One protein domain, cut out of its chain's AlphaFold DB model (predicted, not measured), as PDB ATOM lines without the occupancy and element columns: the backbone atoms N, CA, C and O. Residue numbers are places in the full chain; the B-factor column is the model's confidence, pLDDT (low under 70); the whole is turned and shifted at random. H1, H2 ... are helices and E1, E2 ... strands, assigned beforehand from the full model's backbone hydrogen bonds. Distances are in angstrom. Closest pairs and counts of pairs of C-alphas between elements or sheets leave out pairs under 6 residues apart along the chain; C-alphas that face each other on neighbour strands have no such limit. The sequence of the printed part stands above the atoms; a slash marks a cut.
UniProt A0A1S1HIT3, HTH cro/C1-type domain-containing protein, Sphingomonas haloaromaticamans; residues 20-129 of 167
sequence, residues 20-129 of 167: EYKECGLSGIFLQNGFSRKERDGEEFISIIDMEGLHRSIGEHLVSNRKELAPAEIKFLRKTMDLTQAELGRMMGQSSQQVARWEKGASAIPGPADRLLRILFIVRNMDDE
ATOM      1  N   GLU A  20     185.202 189.732 203.037       88.19
ATOM      2  CA  GLU A  20     185.810 190.002 201.734       88.19
ATOM      3  C   GLU A  20     185.034 189.262 200.637       88.19
ATOM      4  O   GLU A  20     185.098 188.036 200.544       88.19
ATOM      5  N   TYR A  21     184.311 190.006 199.803       89.31
ATOM      6  CA  TYR A  21     183.449 189.459 198.762       89.31
ATOM      7  C   TYR A  21     184.243 189.142 197.491       89.31
ATOM      8  O   TYR A  21     184.284 189.930 196.546       89.31
ATOM      9  N   LYS A  22     184.899 187.980 197.460       88.75
ATOM     10  CA  LYS A  22     185.760 187.546 196.339       88.75
ATOM     11  C   LYS A  22     184.979 186.983 195.161       88.75
ATOM     12  O   LYS A  22     185.496 186.911 194.047       88.75
ATOM     13  N   GLU A  23     183.740 186.578 195.392       91.62
ATOM     14  CA  GLU A  23     182.885 185.903 194.423       91.62
ATOM     15  C   GLU A  23     182.472 186.844 193.279       91.62
ATOM     16  O   GLU A  23     182.160 186.369 192.187       91.62
ATOM     17  N   CYS A  24     182.567 188.170 193.464       89.06
ATOM     18  CA  CYS A  24     182.449 189.136 192.365       89.06
ATOM     19  C   CYS A  24     183.629 189.095 191.373       89.06
ATOM     20  O   CYS A  24     183.539 189.641 190.276       89.06
ATOM     21  N   GLY A  25     184.734 188.430 191.724       90.81
ATOM     22  CA  GLY A  25     185.946 188.358 190.907       90.81
ATOM     23  C   GLY A  25     186.887 189.554 191.066       90.81
ATOM     24  O   GLY A  25     187.859 189.649 190.314       90.81
ATOM     25  N   LEU A  26     186.622 190.438 192.032       91.00
ATOM     26  CA  LEU A  26     187.496 191.537 192.437       91.00
ATOM     27  C   LEU A  26     188.117 191.236 193.806       91.00
ATOM     28  O   LEU A  26     187.521 190.558 194.641       91.00
ATOM     29  N   SER A  27     189.321 191.753 194.039       87.75
ATOM     30  CA  SER A  27     189.946 191.767 195.362       87.75
ATOM     31  C   SER A  27     189.706 193.107 196.052       87.75
ATOM     32  O   SER A  27     189.530 194.135 195.400       87.75
ATOM     33  N   GLY A  28     189.728 193.105 197.387       84.12
ATOM     34  CA  GLY A  28     189.616 194.340 198.166       84.12
ATOM     35  C   GLY A  28     188.197 194.900 198.303       84.12
ATOM     36  O   GLY A  28     188.047 196.039 198.734       84.12
ATOM     37  N   ILE A  29     187.168 194.114 197.971       85.44
ATOM     38  CA  ILE A  29     185.766 194.458 198.236       85.44
ATOM     39  C   ILE A  29     185.365 193.864 199.583       85.44
ATOM     40  O   ILE A  29     185.352 192.645 199.744       85.44
ATOM     41  N   PHE A  30     185.037 194.721 200.547       86.69
ATOM     42  CA  PHE A  30     184.676 194.314 201.903       86.69
ATOM     43  C   PHE A  30     183.263 194.773 202.251       86.69
ATOM     44  O   PHE A  30     182.957 195.962 202.189       86.69
ATOM     45  N   LEU A  31     182.418 193.827 202.658       84.62
ATOM     46  CA  LEU A  31     181.057 194.080 203.118       84.62
ATOM     47  C   LEU A  31     181.051 194.191 204.641       84.62
ATOM     48  O   LEU A  31     181.506 193.276 205.331       84.62
ATOM     49  N   GLN A  32     180.523 195.294 205.172       85.44
ATOM     50  CA  GLN A  32     180.326 195.463 206.618       85.44
ATOM     51  C   GLN A  32     178.936 195.001 207.087       85.44
ATOM     52  O   GLN A  32     178.761 194.687 208.263       85.44
ATOM     53  N   ASN A  33     177.961 194.909 206.181       82.38
ATOM     54  CA  ASN A  33     176.603 194.419 206.432       82.38
ATOM     55  C   ASN A  33     176.026 193.733 205.173       82.38
ATOM     56  O   ASN A  33     176.776 193.450 204.237       82.38
ATOM     57  N   GLY A  34     174.733 193.380 205.169       83.81
ATOM     58  CA  GLY A  34     174.083 192.767 204.003       83.81
ATOM     59  C   GLY A  34     174.475 191.312 203.710       83.81
ATOM     60  O   GLY A  34     174.174 190.801 202.632       83.81
ATOM     61  N   PHE A  35     175.134 190.619 204.648       88.06
ATOM     62  CA  PHE A  35     175.476 189.198 204.521       88.06
ATOM     63  C   PHE A  35     175.190 188.401 205.805       88.06
ATOM     64  O   PHE A  35     175.199 188.933 206.917       88.06
ATOM     65  N   SER A  36     174.981 187.089 205.672       85.81
ATOM     66  CA  SER A  36     174.855 186.145 206.789       85.81
ATOM     67  C   SER A  36     175.826 184.975 206.644       85.81
ATOM     68  O   SER A  36     176.050 184.486 205.539       85.81
ATOM     69  N   ARG A  37     176.401 184.542 207.774       88.00
ATOM     70  CA  ARG A  37     177.270 183.362 207.891       88.00
ATOM     71  C   ARG A  37     176.455 182.207 208.458       88.00
ATOM     72  O   ARG A  37     175.772 182.384 209.469       88.00
ATOM     73  N   LYS A  38     176.515 181.043 207.820       87.88
ATOM     74  CA  LYS A  38     175.935 179.792 208.322       87.88
ATOM     75  C   LYS A  38     176.977 178.695 208.218       87.88
ATOM     76  O   LYS A  38     177.553 178.518 207.156       87.88
ATOM     77  N   GLU A  39     177.175 177.941 209.287       86.75
ATOM     78  CA  GLU A  39     178.032 176.758 209.266       86.75
ATOM     79  C   GLU A  39     177.169 175.508 209.080       86.75
ATOM     80  O   GLU A  39     176.127 175.362 209.731       86.75
ATOM     81  N   ARG A  40     177.571 174.620 208.170       85.12
ATOM     82  CA  ARG A  40     176.982 173.286 208.004       85.12
ATOM     83  C   ARG A  40     178.097 172.292 207.729       85.12
ATOM     84  O   ARG A  40     178.910 172.537 206.852       85.12
ATOM     85  N   ASP A  41     178.130 171.202 208.490       85.75
ATOM     86  CA  ASP A  41     179.118 170.123 208.348       85.75
ATOM     87  C   ASP A  41     180.590 170.597 208.357       85.75
ATOM     88  O   ASP A  41     181.457 169.986 207.740       85.75
ATOM     89  N   GLY A  42     180.882 171.689 209.078       83.62
ATOM     90  CA  GLY A  42     182.216 172.300 209.152       83.62
ATOM     91  C   GLY A  42     182.569 173.231 207.985       83.62
ATOM     92  O   GLY A  42     183.677 173.762 207.951       83.62
ATOM     93  N   GLU A  43     181.645 173.457 207.048       84.19
ATOM     94  CA  GLU A  43     181.792 174.408 205.944       84.19
ATOM     95  C   GLU A  43     181.029 175.713 206.230       84.19
ATOM     96  O   GLU A  43     179.864 175.705 206.647       84.19
ATOM     97  N   GLU A  44     181.687 176.856 206.002       85.00
ATOM     98  CA  GLU A  44     181.078 178.185 206.119       85.00
ATOM     99  C   GLU A  44     180.384 178.573 204.805       85.00
ATOM    100  O   GLU A  44     181.005 178.647 203.745       85.00
ATOM    101  N   PHE A  45     179.093 178.882 204.889       87.50
ATOM    102  CA  PHE A  45     178.273 179.387 203.798       87.50
ATOM    103  C   PHE A  45     177.934 180.855 204.030       87.50
ATOM    104  O   PHE A  45     177.410 181.232 205.085       87.50
ATOM    105  N   ILE A  46     178.171 181.671 203.005       88.69
ATOM    106  CA  ILE A  46     177.814 183.087 202.993       88.69
ATOM    107  C   ILE A  46     176.578 183.289 202.127       88.69
ATOM    108  O   ILE A  46     176.518 182.847 200.983       88.69
ATOM    109  N   SER A  47     175.583 183.980 202.673       87.12
ATOM    110  CA  SER A  47     174.419 184.440 201.920       87.12
ATOM    111  C   SER A  47     174.409 185.961 201.903       87.12
ATOM    112  O   SER A  47     174.499 186.582 202.960       87.12
ATOM    113  N   ILE A  48     174.318 186.535 200.706       87.88
ATOM    114  CA  ILE A  48     174.312 187.979 200.460       87.88
ATOM    115  C   ILE A  48     172.893 188.408 200.111       87.88
ATOM    116  O   ILE A  48     172.212 187.749 199.323       87.88
ATOM    117  N   ILE A  49     172.457 189.507 200.714       85.25
ATOM    118  CA  ILE A  49     171.175 190.145 200.439       85.25
ATOM    119  C   ILE A  49     171.349 191.060 199.228       85.25
ATOM    120  O   ILE A  49     172.318 191.808 199.173       85.25
ATOM    121  N   ASP A  50     170.391 191.020 198.297       85.75
ATOM    122  CA  ASP A  50     170.362 191.878 197.104       85.75
ATOM    123  C   ASP A  50     171.699 191.905 196.341       85.75
ATOM    124  O   ASP A  50     172.427 192.897 196.298       85.75
ATOM    125  N   MET A  51     172.040 190.762 195.743       87.25
ATOM    126  CA  MET A  51     173.273 190.623 194.969       87.25
ATOM    127  C   MET A  51     173.333 191.599 193.787       87.25
ATOM    128  O   MET A  51     174.412 192.088 193.457       87.25
ATOM    129  N   GLU A  52     172.188 191.894 193.172       86.00
ATOM    130  CA  GLU A  52     172.092 192.807 192.036       86.00
ATOM    131  C   GLU A  52     172.423 194.245 192.450       86.00
ATOM    132  O   GLU A  52     173.318 194.859 191.865       86.00
ATOM    133  N   GLY A  53     171.784 194.760 193.506       88.06
ATOM    134  CA  GLY A  53     172.086 196.091 194.033       88.06
ATOM    135  C   GLY A  53     173.517 196.209 194.561       88.06
ATOM    136  O   GLY A  53     174.160 197.242 194.368       88.06
ATOM    137  N   LEU A  54     174.072 195.139 195.145       89.00
ATOM    138  CA  LEU A  54     175.488 195.112 195.517       89.00
ATOM    139  C   LEU A  54     176.399 195.261 194.290       89.00
ATOM    140  O   LEU A  54     177.332 196.063 194.308       89.00
ATOM    141  N   HIS A  55     176.156 194.492 193.224       91.06
ATOM    142  CA  HIS A  55     176.993 194.547 192.020       91.06
ATOM    143  C   HIS A  55     176.889 195.896 191.315       91.06
ATOM    144  O   HIS A  55     177.909 196.416 190.858       91.06
ATOM    145  N   ARG A  56     175.688 196.480 191.283       90.19
ATOM    146  CA  ARG A  56     175.449 197.836 190.788       90.19
ATOM    147  C   ARG A  56     176.286 198.861 191.548       90.19
ATOM    148  O   ARG A  56     177.091 199.552 190.932       90.19
ATOM    149  N   SER A  57     176.195 198.862 192.878       90.38
ATOM    150  CA  SER A  57     176.928 199.802 193.735       90.38
ATOM    151  C   SER A  57     178.450 199.674 193.588       90.38
ATOM    152  O   SER A  57     179.162 200.676 193.498       90.38
ATOM    153  N   ILE A  58     178.971 198.443 193.487       89.19
ATOM    154  CA  ILE A  58     180.394 198.220 193.194       89.19
ATOM    155  C   ILE A  58     180.749 198.839 191.836       89.19
ATOM    156  O   ILE A  58     181.746 199.552 191.729       89.19
ATOM    157  N   GLY A  59     179.947 198.590 190.800       91.81
ATOM    158  CA  GLY A  59     180.197 199.114 189.461       91.81
ATOM    159  C   GLY A  59     180.168 200.642 189.397       91.81
ATOM    160  O   GLY A  59     181.083 201.233 188.828       91.81
ATOM    161  N   GLU A  60     179.200 201.285 190.054       89.94
ATOM    162  CA  GLU A  60     179.090 202.748 190.183       89.94
ATOM    163  C   GLU A  60     180.340 203.362 190.823       89.94
ATOM    164  O   GLU A  60     180.901 204.347 190.323       89.94
ATOM    165  N   HIS A  61     180.844 202.743 191.893       87.38
ATOM    166  CA  HIS A  61     182.089 203.180 192.513       87.38
ATOM    167  C   HIS A  61     183.278 203.030 191.558       87.38
ATOM    168  O   HIS A  61     184.105 203.940 191.475       87.38
ATOM    169  N   LEU A  62     183.378 201.921 190.818       89.50
ATOM    170  CA  LEU A  62     184.476 201.708 189.872       89.50
ATOM    171  C   LEU A  62     184.482 202.769 188.766       89.50
ATOM    172  O   LEU A  62     185.533 203.347 188.469       89.50
ATOM    173  N   VAL A  63     183.318 203.060 188.178       91.00
ATOM    174  CA  VAL A  63     183.213 204.044 187.090       91.00
ATOM    175  C   VAL A  63     183.423 205.484 187.561       91.00
ATOM    176  O   VAL A  63     183.840 206.309 186.748       91.00
ATOM    177  N   SER A  64     183.249 205.768 188.854       84.06
ATOM    178  CA  SER A  64     183.396 207.117 189.424       84.06
ATOM    179  C   SER A  64     184.766 207.382 190.060       84.06
ATOM    180  O   SER A  64     185.286 208.489 189.958       84.06
ATOM    181  N   ASN A  65     185.389 206.375 190.685       79.44
ATOM    182  CA  ASN A  65     186.542 206.582 191.579       79.44
ATOM    183  C   ASN A  65     187.862 205.989 191.065       79.44
ATOM    184  O   ASN A  65     188.919 206.169 191.676       79.44
ATOM    185  N   ARG A  66     187.853 205.278 189.929       78.12
ATOM    186  CA  ARG A  66     189.080 204.730 189.327       78.12
ATOM    187  C   ARG A  66     189.685 205.663 188.293       78.12
ATOM    188  O   ARG A  66     189.022 206.011 187.321       78.12
ATOM    189  N   LYS A  67     190.989 205.940 188.425       82.06
ATOM    190  CA  LYS A  67     191.771 206.645 187.395       82.06
ATOM    191  C   LYS A  67     191.792 205.882 186.062       82.06
ATOM    192  O   LYS A  67     191.602 206.489 185.017       82.06
ATOM    193  N   GLU A  68     192.013 204.571 186.113       83.81
ATOM    194  CA  GLU A  68     192.026 203.647 184.970       83.81
ATOM    195  C   GLU A  68     191.394 202.325 185.422       83.81
ATOM    196  O   GLU A  68     191.661 201.896 186.548       83.81
ATOM    197  N   LEU A  69     190.562 201.694 184.584       91.75
ATOM    198  CA  LEU A  69     189.958 200.402 184.923       91.75
ATOM    199  C   LEU A  69     190.975 199.265 184.786       91.75
ATOM    200  O   LEU A  69     191.603 199.073 183.741       91.75
ATOM    201  N   ALA A  70     191.096 198.454 185.834       94.00
ATOM    202  CA  ALA A  70     191.893 197.239 185.805       94.00
ATOM    203  C   ALA A  70     191.205 196.132 184.972       94.00
ATOM    204  O   ALA A  70     189.978 196.102 184.860       94.00
ATOM    205  N   PRO A  71     191.950 195.138 184.449       97.44
ATOM    206  CA  PRO A  71     191.381 194.041 183.655       97.44
ATOM    207  C   PRO A  71     190.209 193.303 184.322       97.44
ATOM    208  O   PRO A  71     189.207 192.989 183.674       97.44
ATOM    209  N   ALA A  72     190.311 193.056 185.632       97.12
ATOM    210  CA  ALA A  72     189.255 192.409 186.406       97.12
ATOM    211  C   ALA A  72     188.011 193.303 186.556       97.12
ATOM    212  O   ALA A  72     186.895 192.794 186.526       97.12
ATOM    213  N   GLU A  73     188.197 194.622 186.645       97.00
ATOM    214  CA  GLU A  73     187.120 195.614 186.755       97.00
ATOM    215  C   GLU A  73     186.359 195.740 185.433       97.00
ATOM    216  O   GLU A  73     185.133 195.719 185.431       97.00
ATOM    217  N   ILE A  74     187.061 195.735 184.294       98.19
ATOM    218  CA  ILE A  74     186.438 195.687 182.957       98.19
ATOM    219  C   ILE A  74     185.540 194.449 182.833       98.19
ATOM    220  O   ILE A  74     184.388 194.533 182.400       98.19
ATOM    221  N   LYS A  75     186.059 193.288 183.251       98.50
ATOM    222  CA  LYS A  75     185.314 192.025 183.233       98.50
ATOM    223  C   LYS A  75     184.119 192.046 184.184       98.50
ATOM    224  O   LYS A  75     183.078 191.490 183.836       98.50
ATOM    225  N   PHE A  76     184.281 192.640 185.366       97.94
ATOM    226  CA  PHE A  76     183.212 192.815 186.343       97.94
ATOM    227  C   PHE A  76     182.081 193.656 185.747       97.94
ATOM    228  O   PHE A  76     180.990 193.126 185.584       97.94
ATOM    229  N   LEU A  77     182.368 194.880 185.282       97.75
ATOM    230  CA  LEU A  77     181.371 195.784 184.693       97.75
ATOM    231  C   LEU A  77     180.600 195.120 183.546       97.75
ATOM    232  O   LEU A  77     179.373 195.186 183.501       97.75
ATOM    233  N   ARG A  78     181.297 194.415 182.641       98.00
ATOM    234  CA  ARG A  78     180.638 193.684 181.548       98.00
ATOM    235  C   ARG A  78     179.664 192.626 182.069       98.00
ATOM    236  O   ARG A  78     178.560 192.504 181.546       98.00
ATOM    237  N   LYS A  79     180.098 191.820 183.038       97.25
ATOM    238  CA  LYS A  79     179.273 190.750 183.607       97.25
ATOM    239  C   LYS A  79     178.084 191.300 184.386       97.25
ATOM    240  O   LYS A  79     177.016 190.718 184.295       97.25
ATOM    241  N   THR A  80     178.262 192.404 185.104       95.81
ATOM    242  CA  THR A  80     177.177 193.085 185.820       95.81
ATOM    243  C   THR A  80     176.096 193.583 184.861       95.81
ATOM    244  O   THR A  80     174.922 193.507 185.187       95.81
ATOM    245  N   MET A  81     176.466 194.008 183.648       95.38
ATOM    246  CA  MET A  81     175.508 194.368 182.588       95.38
ATOM    247  C   MET A  81     174.897 193.161 181.843       95.38
ATOM    248  O   MET A  81     174.157 193.366 180.878       95.38
ATOM    249  N   ASP A  82     175.242 191.934 182.248       95.88
ATOM    250  CA  ASP A  82     174.887 190.662 181.601       95.88
ATOM    251  C   ASP A  82     175.240 190.598 180.103       95.88
ATOM    252  O   ASP A  82     174.485 190.121 179.261       95.88
ATOM    253  N   LEU A  83     176.417 191.119 179.746       97.19
ATOM    254  CA  LEU A  83     176.886 191.140 178.361       97.19
ATOM    255  C   LEU A  83     177.940 190.065 178.116       97.19
ATOM    256  O   LEU A  83     178.868 189.870 178.900       97.19
ATOM    257  N   THR A  84     177.903 189.429 176.955       98.56
ATOM    258  CA  THR A  84     179.027 188.671 176.396       98.56
ATOM    259  C   THR A  84     180.135 189.611 175.907       98.56
ATOM    260  O   THR A  84     179.922 190.794 175.638       98.56
ATOM    261  N   GLN A  85     181.356 189.091 175.728       98.56
ATOM    262  CA  GLN A  85     182.461 189.871 175.141       98.56
ATOM    263  C   GLN A  85     182.133 190.365 173.723       98.56
ATOM    264  O   GLN A  85     182.609 191.418 173.309       98.56
ATOM    265  N   ALA A  86     181.325 189.608 172.976       98.44
ATOM    266  CA  ALA A  86     180.890 189.987 171.639       98.44
ATOM    267  C   ALA A  86     179.859 191.119 171.661       98.44
ATOM    268  O   ALA A  86     179.943 192.009 170.823       98.44
ATOM    269  N   GLU A  87     178.917 191.112 172.605       98.44
ATOM    270  CA  GLU A  87     177.944 192.199 172.770       98.44
ATOM    271  C   GLU A  87     178.621 193.501 173.168       98.44
ATOM    272  O   GLU A  87     178.444 194.501 172.475       98.44
ATOM    273  N   LEU A  88     179.474 193.467 174.199       98.06
ATOM    274  CA  LEU A  88     180.231 194.653 174.593       98.06
ATOM    275  C   LEU A  88     181.122 195.148 173.446       98.06
ATOM    276  O   LEU A  88     181.167 196.342 173.167       98.06
ATOM    277  N   GLY A  89     181.779 194.226 172.734       97.69
ATOM    278  CA  GLY A  89     182.566 194.554 171.548       97.69
ATOM    279  C   GLY A  89     181.740 195.312 170.510       97.69
ATOM    280  O   GLY A  89     182.137 196.401 170.104       97.69
ATOM    281  N   ARG A  90     180.556 194.807 170.138       97.50
ATOM    282  CA  ARG A  90     179.665 195.487 169.183       97.50
ATOM    283  C   ARG A  90     179.261 196.884 169.653       97.50
ATOM    284  O   ARG A  90     179.346 197.812 168.859       97.50
ATOM    285  N   MET A  91     178.882 197.040 170.924       95.00
ATOM    286  CA  MET A  91     178.493 198.339 171.496       95.00
ATOM    287  C   MET A  91     179.638 199.360 171.462       95.00
ATOM    288  O   MET A  91     179.402 200.548 171.287       95.00
ATOM    289  N   MET A  92     180.884 198.898 171.587       94.62
ATOM    290  CA  MET A  92     182.075 199.751 171.593       94.62
ATOM    291  C   MET A  92     182.757 199.891 170.220       94.62
ATOM    292  O   MET A  92     183.810 200.524 170.123       94.62
ATOM    293  N   GLY A  93     182.223 199.264 169.164       95.75
ATOM    294  CA  GLY A  93     182.870 199.220 167.846       95.75
ATOM    295  C   GLY A  93     184.184 198.423 167.829       95.75
ATOM    296  O   GLY A  93     185.131 198.791 167.140       95.75
ATOM    297  N   GLN A  94     184.272 197.353 168.621       97.38
ATOM    298  CA  GLN A  94     185.457 196.513 168.818       97.38
ATOM    299  C   GLN A  94     185.159 195.030 168.570       97.38
ATOM    300  O   GLN A  94     184.015 194.578 168.592       97.38
ATOM    301  N   SER A  95     186.209 194.228 168.377       98.06
ATOM    302  CA  SER A  95     186.063 192.772 168.298       98.06
ATOM    303  C   SER A  95     185.921 192.139 169.688       98.06
ATOM    304  O   SER A  95     186.483 192.622 170.674       98.06
ATOM    305  N   SER A  96     185.239 190.992 169.769       98.25
ATOM    306  CA  SER A  96     185.168 190.190 171.004       98.25
ATOM    307  C   SER A  96     186.557 189.798 171.522       98.25
ATOM    308  O   SER A  96     186.798 189.778 172.729       98.25
ATOM    309  N   GLN A  97     187.499 189.539 170.609       98.44
ATOM    310  CA  GLN A  97     188.888 189.236 170.941       98.44
ATOM    311  C   GLN A  97     189.583 190.428 171.605       98.44
ATOM    312  O   GLN A  97     190.334 190.229 172.557       98.44
ATOM    313  N   GLN A  98     189.331 191.656 171.143       98.31
ATOM    314  CA  GLN A  98     189.917 192.855 171.737       98.31
ATOM    315  C   GLN A  98     189.408 193.076 173.167       98.31
ATOM    316  O   GLN A  98     190.217 193.301 174.068       98.31
ATOM    317  N   VAL A  99     188.105 192.888 173.402       98.44
ATOM    318  CA  VAL A  99     187.524 192.899 174.757       98.44
ATOM    319  C   VAL A  99     188.182 191.832 175.637       98.44
ATOM    320  O   VAL A  99     188.637 192.125 176.740       98.44
ATOM    321  N   ALA A 100     188.334 190.606 175.130       98.50
ATOM    322  CA  ALA A 100     188.996 189.529 175.867       98.50
ATOM    323  C   ALA A 100     190.463 189.840 176.211       98.50
ATOM    324  O   ALA A 100     190.956 189.396 177.250       98.50
ATOM    325  N   ARG A 101     191.180 190.581 175.355       98.50
ATOM    326  CA  ARG A 101     192.549 191.025 175.645       98.50
ATOM    327  C   ARG A 101     192.580 192.052 176.771       98.50
ATOM    328  O   ARG A 101     193.450 191.930 177.632       98.50
ATOM    329  N   TRP A 102     191.648 193.005 176.789       98.31
ATOM    330  CA  TRP A 102     191.521 193.979 177.879       98.31
ATOM    331  C   TRP A 102     191.253 193.292 179.218       98.31
ATOM    332  O   TRP A 102     191.987 193.513 180.173       98.31
ATOM    333  N   GLU A 103     190.298 192.359 179.264       98.31
ATOM    334  CA  GLU A 103     189.948 191.613 180.485       98.31
ATOM    335  C   GLU A 103     191.065 190.710 181.019       98.31
ATOM    336  O   GLU A 103     191.076 190.349 182.195       98.31
ATOM    337  N   LYS A 104     192.002 190.310 180.153       97.94
ATOM    338  CA  LYS A 104     193.179 189.509 180.521       97.94
ATOM    339  C   LYS A 104     194.412 190.361 180.825       97.94
ATOM    340  O   LYS A 104     195.445 189.800 181.173       97.94
ATOM    341  N   GLY A 105     194.345 191.679 180.628       96.88
ATOM    342  CA  GLY A 105     195.511 192.564 180.712       96.88
ATOM    343  C   GLY A 105     196.536 192.352 179.591       96.88
ATOM    344  O   GLY A 105     197.661 192.827 179.689       96.88
ATOM    345  N   ALA A 106     196.167 191.659 178.508       97.38
ATOM    346  CA  ALA A 106     197.036 191.430 177.348       97.38
ATOM    347  C   ALA A 106     197.183 192.677 176.450       97.38
ATOM    348  O   ALA A 106     197.990 192.702 175.517       97.38
ATOM    349  N   SER A 107     196.357 193.694 176.680       96.50
ATOM    350  CA  SER A 107     196.510 195.053 176.162       96.50
ATOM    351  C   SER A 107     195.752 196.010 177.073       96.50
ATOM    352  O   SER A 107     194.696 195.635 177.584       96.50
ATOM    353  N   ALA A 108     196.249 197.235 177.236       94.31
ATOM    354  CA  ALA A 108     195.517 198.283 177.937       94.31
ATOM    355  C   ALA A 108     194.248 198.675 177.163       94.31
ATOM    356  O   ALA A 108     194.220 198.617 175.927       94.31
ATOM    357  N   ILE A 109     193.205 199.069 177.891       95.94
ATOM    358  CA  ILE A 109     192.031 199.697 177.291       95.94
ATOM    359  C   ILE A 109     192.391 201.145 176.906       95.94
ATOM    360  O   ILE A 109     192.935 201.878 177.731       95.94
ATOM    361  N   PRO A 110     192.158 201.581 175.654       95.44
ATOM    362  CA  PRO A 110     192.376 202.974 175.280       95.44
ATOM    363  C   PRO A 110     191.441 203.910 176.055       95.44
ATOM    364  O   PRO A 110     190.279 203.576 176.267       95.44
ATOM    365  N   GLY A 111     191.906 205.113 176.399       94.50
ATOM    366  CA  GLY A 111     191.126 206.086 177.181       94.50
ATOM    367  C   GLY A 111     189.702 206.363 176.660       94.50
ATOM    368  O   GLY A 111     188.776 206.383 177.467       94.50
ATOM    369  N   PRO A 112     189.471 206.531 175.343       94.75
ATOM    370  CA  PRO A 112     188.115 206.684 174.810       94.75
ATOM    371  C   PRO A 112     187.226 205.450 175.027       94.75
ATOM    372  O   PRO A 112     186.054 205.592 175.358       94.75
ATOM    373  N   ALA A 113     187.786 204.245 174.888       95.38
ATOM    374  CA  ALA A 113     187.063 203.001 175.135       95.38
ATOM    375  C   ALA A 113     186.745 202.823 176.631       95.38
ATOM    376  O   ALA A 113     185.642 202.411 176.969       95.38
ATOM    377  N   ASP A 114     187.668 203.184 177.526       95.75
ATOM    378  CA  ASP A 114     187.433 203.192 178.978       95.75
ATOM    379  C   ASP A 114     186.269 204.123 179.346       95.75
ATOM    380  O   ASP A 114     185.319 203.701 180.003       95.75
ATOM    381  N   ARG A 115     186.276 205.359 178.829       95.06
ATOM    382  CA  ARG A 115     185.186 206.326 179.036       95.06
ATOM    383  C   ARG A 115     183.854 205.826 178.486       95.06
ATOM    384  O   ARG A 115     182.844 205.946 179.170       95.06
ATOM    385  N   LEU A 116     183.848 205.235 177.289       95.88
ATOM    386  CA  LEU A 116     182.633 204.667 176.706       95.88
ATOM    387  C   LEU A 116     182.083 203.519 177.560       95.88
ATOM    388  O   LEU A 116     180.884 203.478 177.806       95.88
ATOM    389  N   LEU A 117     182.938 202.624 178.065       96.81
ATOM    390  CA  LEU A 117     182.512 201.552 178.968       96.81
ATOM    391  C   LEU A 117     181.861 202.106 180.246       96.81
ATOM    392  O   LEU A 117     180.842 201.577 180.683       96.81
ATOM    393  N   ARG A 118     182.415 203.180 180.822       96.88
ATOM    394  CA  ARG A 118     181.833 203.849 181.997       96.88
ATOM    395  C   ARG A 118     180.462 204.444 181.694       96.88
ATOM    396  O   ARG A 118     179.533 204.208 182.454       96.88
ATOM    397  N   ILE A 119     180.327 205.158 180.576       94.38
ATOM    398  CA  ILE A 119     179.049 205.740 180.142       94.38
ATOM    399  C   ILE A 119     178.010 204.638 179.920       94.38
ATOM    400  O   ILE A 119     176.905 204.735 180.438       94.38
ATOM    401  N   LEU A 120     178.376 203.563 179.211       94.94
ATOM    402  CA  LEU A 120     177.490 202.419 178.981       94.94
ATOM    403  C   LEU A 120     177.014 201.788 180.292       94.94
ATOM    404  O   LEU A 120     175.850 201.412 180.393       94.94
ATOM    405  N   PHE A 121     177.899 201.680 181.285       95.75
ATOM    406  CA  PHE A 121     177.529 201.167 182.595       95.75
ATOM    407  C   PHE A 121     176.548 202.097 183.315       95.75
ATOM    408  O   PHE A 121     175.542 201.614 183.817       95.75
ATOM    409  N   ILE A 122     176.810 203.408 183.338       92.44
ATOM    410  CA  ILE A 122     175.931 204.390 183.993       92.44
ATOM    411  C   ILE A 122     174.549 204.375 183.334       92.44
ATOM    412  O   ILE A 122     173.567 204.100 184.007       92.44
ATOM    413  N   VAL A 123     174.477 204.560 182.011       91.31
ATOM    414  CA  VAL A 123     173.206 204.628 181.263       91.31
ATOM    415  C   VAL A 123     172.358 203.368 181.443       91.31
ATOM    416  O   VAL A 123     171.138 203.439 181.474       91.31
ATOM    417  N   ARG A 124     172.983 202.195 181.579       89.75
ATOM    418  CA  ARG A 124     172.256 200.929 181.749       89.75
ATOM    419  C   ARG A 124     171.739 200.694 183.170       89.75
ATOM    420  O   ARG A 124     170.943 199.780 183.357       89.75
ATOM    421  N   ASN A 125     172.221 201.461 184.145       86.19
ATOM    422  CA  ASN A 125     171.785 201.391 185.540       86.19
ATOM    423  C   ASN A 125     170.969 202.618 185.978       86.19
ATOM    424  O   ASN A 125     170.525 202.625 187.123       86.19
ATOM    425  N   MET A 126     170.775 203.601 185.089       86.62
ATOM    426  CA  MET A 126     169.838 204.706 185.296       86.62
ATOM    427  C   MET A 126     168.418 204.166 185.466       86.62
ATOM    428  O   MET A 126     168.042 203.186 184.810       86.62
ATOM    429  N   ASP A 127     167.638 204.805 186.331       86.50
ATOM    430  CA  ASP A 127     166.191 204.604 186.342       86.50
ATOM    431  C   ASP A 127     165.498 205.351 185.185       86.50
ATOM    432  O   ASP A 127     166.138 206.045 184.391       86.50
ATOM    433  N   ASP A 128     164.186 205.146 185.039       85.81
ATOM    434  CA  ASP A 128     163.419 205.722 183.931       85.81
ATOM    435  C   ASP A 128     163.434 207.263 183.956       85.81
ATOM    436  O   ASP A 128     163.464 207.882 182.894       85.81
ATOM    437  N   GLU A 129     163.452 207.879 185.144       88.81
ATOM    438  CA  GLU A 129     163.472 209.338 185.314       88.81
ATOM    439  C   GLU A 129     164.850 209.901 184.937       88.81
ATOM    440  O   GLU A 129     164.948 210.806 184.108       88.81
TER     441      GLU A 129
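This is residues 20 to 129 of the 167 residues of the protein "HTH cro/C1-type domain-containing protein" of Sphingomonas haloaromaticamans (UniProt A0A1S1HIT3). A two-stranded hairpin, E1 and E2, makes an arm at one end of a cluster of five helices, and its tip, residues 39 to 44, sticks out free. In the cluster H2 is in the middle: H1 and H5 form a three-helix bundle with it, and H4, crossed by H3, packs on H2. The printed part has 110 residues, with two named strands and then five named helices in the order E1 E2 H1 H2 H3 H4 H5; the sheet, E1 - E2, is antiparallel and the class is mostly helix. The whole is only just compact, close to loose, with a radius of gyration of the C-alphas of 15.6 A, and spans 49 by 38 by 25 A.

E1, residues 35 to 40, and E2, residues 43 to 48, form a hairpin of antiparallel neighbours at 155 degrees; N 36 and O 47 are 2.8 A apart and N 45 and O 38 are 2.8 A apart, within hydrogen-bond range. A tight link of 2 residues joins E2 to H1, residues 51 to 65. H1 and H2, residues 71 to 80, touch as a helical hairpin, opposite ways at a steep tilt of 44 degrees; their closest C-alphas, those of Gly 59 and Leu 77, are 5.9 A apart. H5, residues 111 to 125, touches H1 through the C-alphas of Val 63 and Arg 118, the closest, at 5.3 A; the tilt of 36 degrees is only just steep, opposite ways. H1, H2 and H5 are a bundle, a group of helices side by side, though H2 and H5 are close but not clearly touching, with the C-alphas of Leu 77 and Phe 121 the closest at 6.9 A. H2 touches H4, residues 96 to 103, at a steep tilt of 60 degrees; the C-alphas of Pro 71 and Glu 103, the closest, are 4.2 A apart. H3, residues 85 to 91, touches H4 about perpendicular at 75 degrees; the closest C-alphas, those of Ala 86 and Ser 96, are 4.3 A apart. The helix packing is mostly crossed, with no touching pair at a shallow tilt. H3 and H5 are near each other, while E1 is apart from the five helices. In H1, H2, H3, H4 and H5 every O i to N i+4 pair is within hydrogen-bond range.

E1 begins at C-alpha 35, (175.476, 189.198, 204.521), and E1 and E2 are each 16.4 A long. H1 measures 21.0 A, H2 14.4 A, H3 10.0 A and H4 10.7 A. H5 measures 21.6 A and ends at C-alpha 125, (171.785, 201.391, 185.540).

The two C-alphas farthest apart, those of Asp 41 and Pro 112, are 50.4 A apart. The printed part has no cut and no long link; residues 20 to 34 hold no named element. The mean pLDDT of the printed part is 91.8, and no printed residue is under 70.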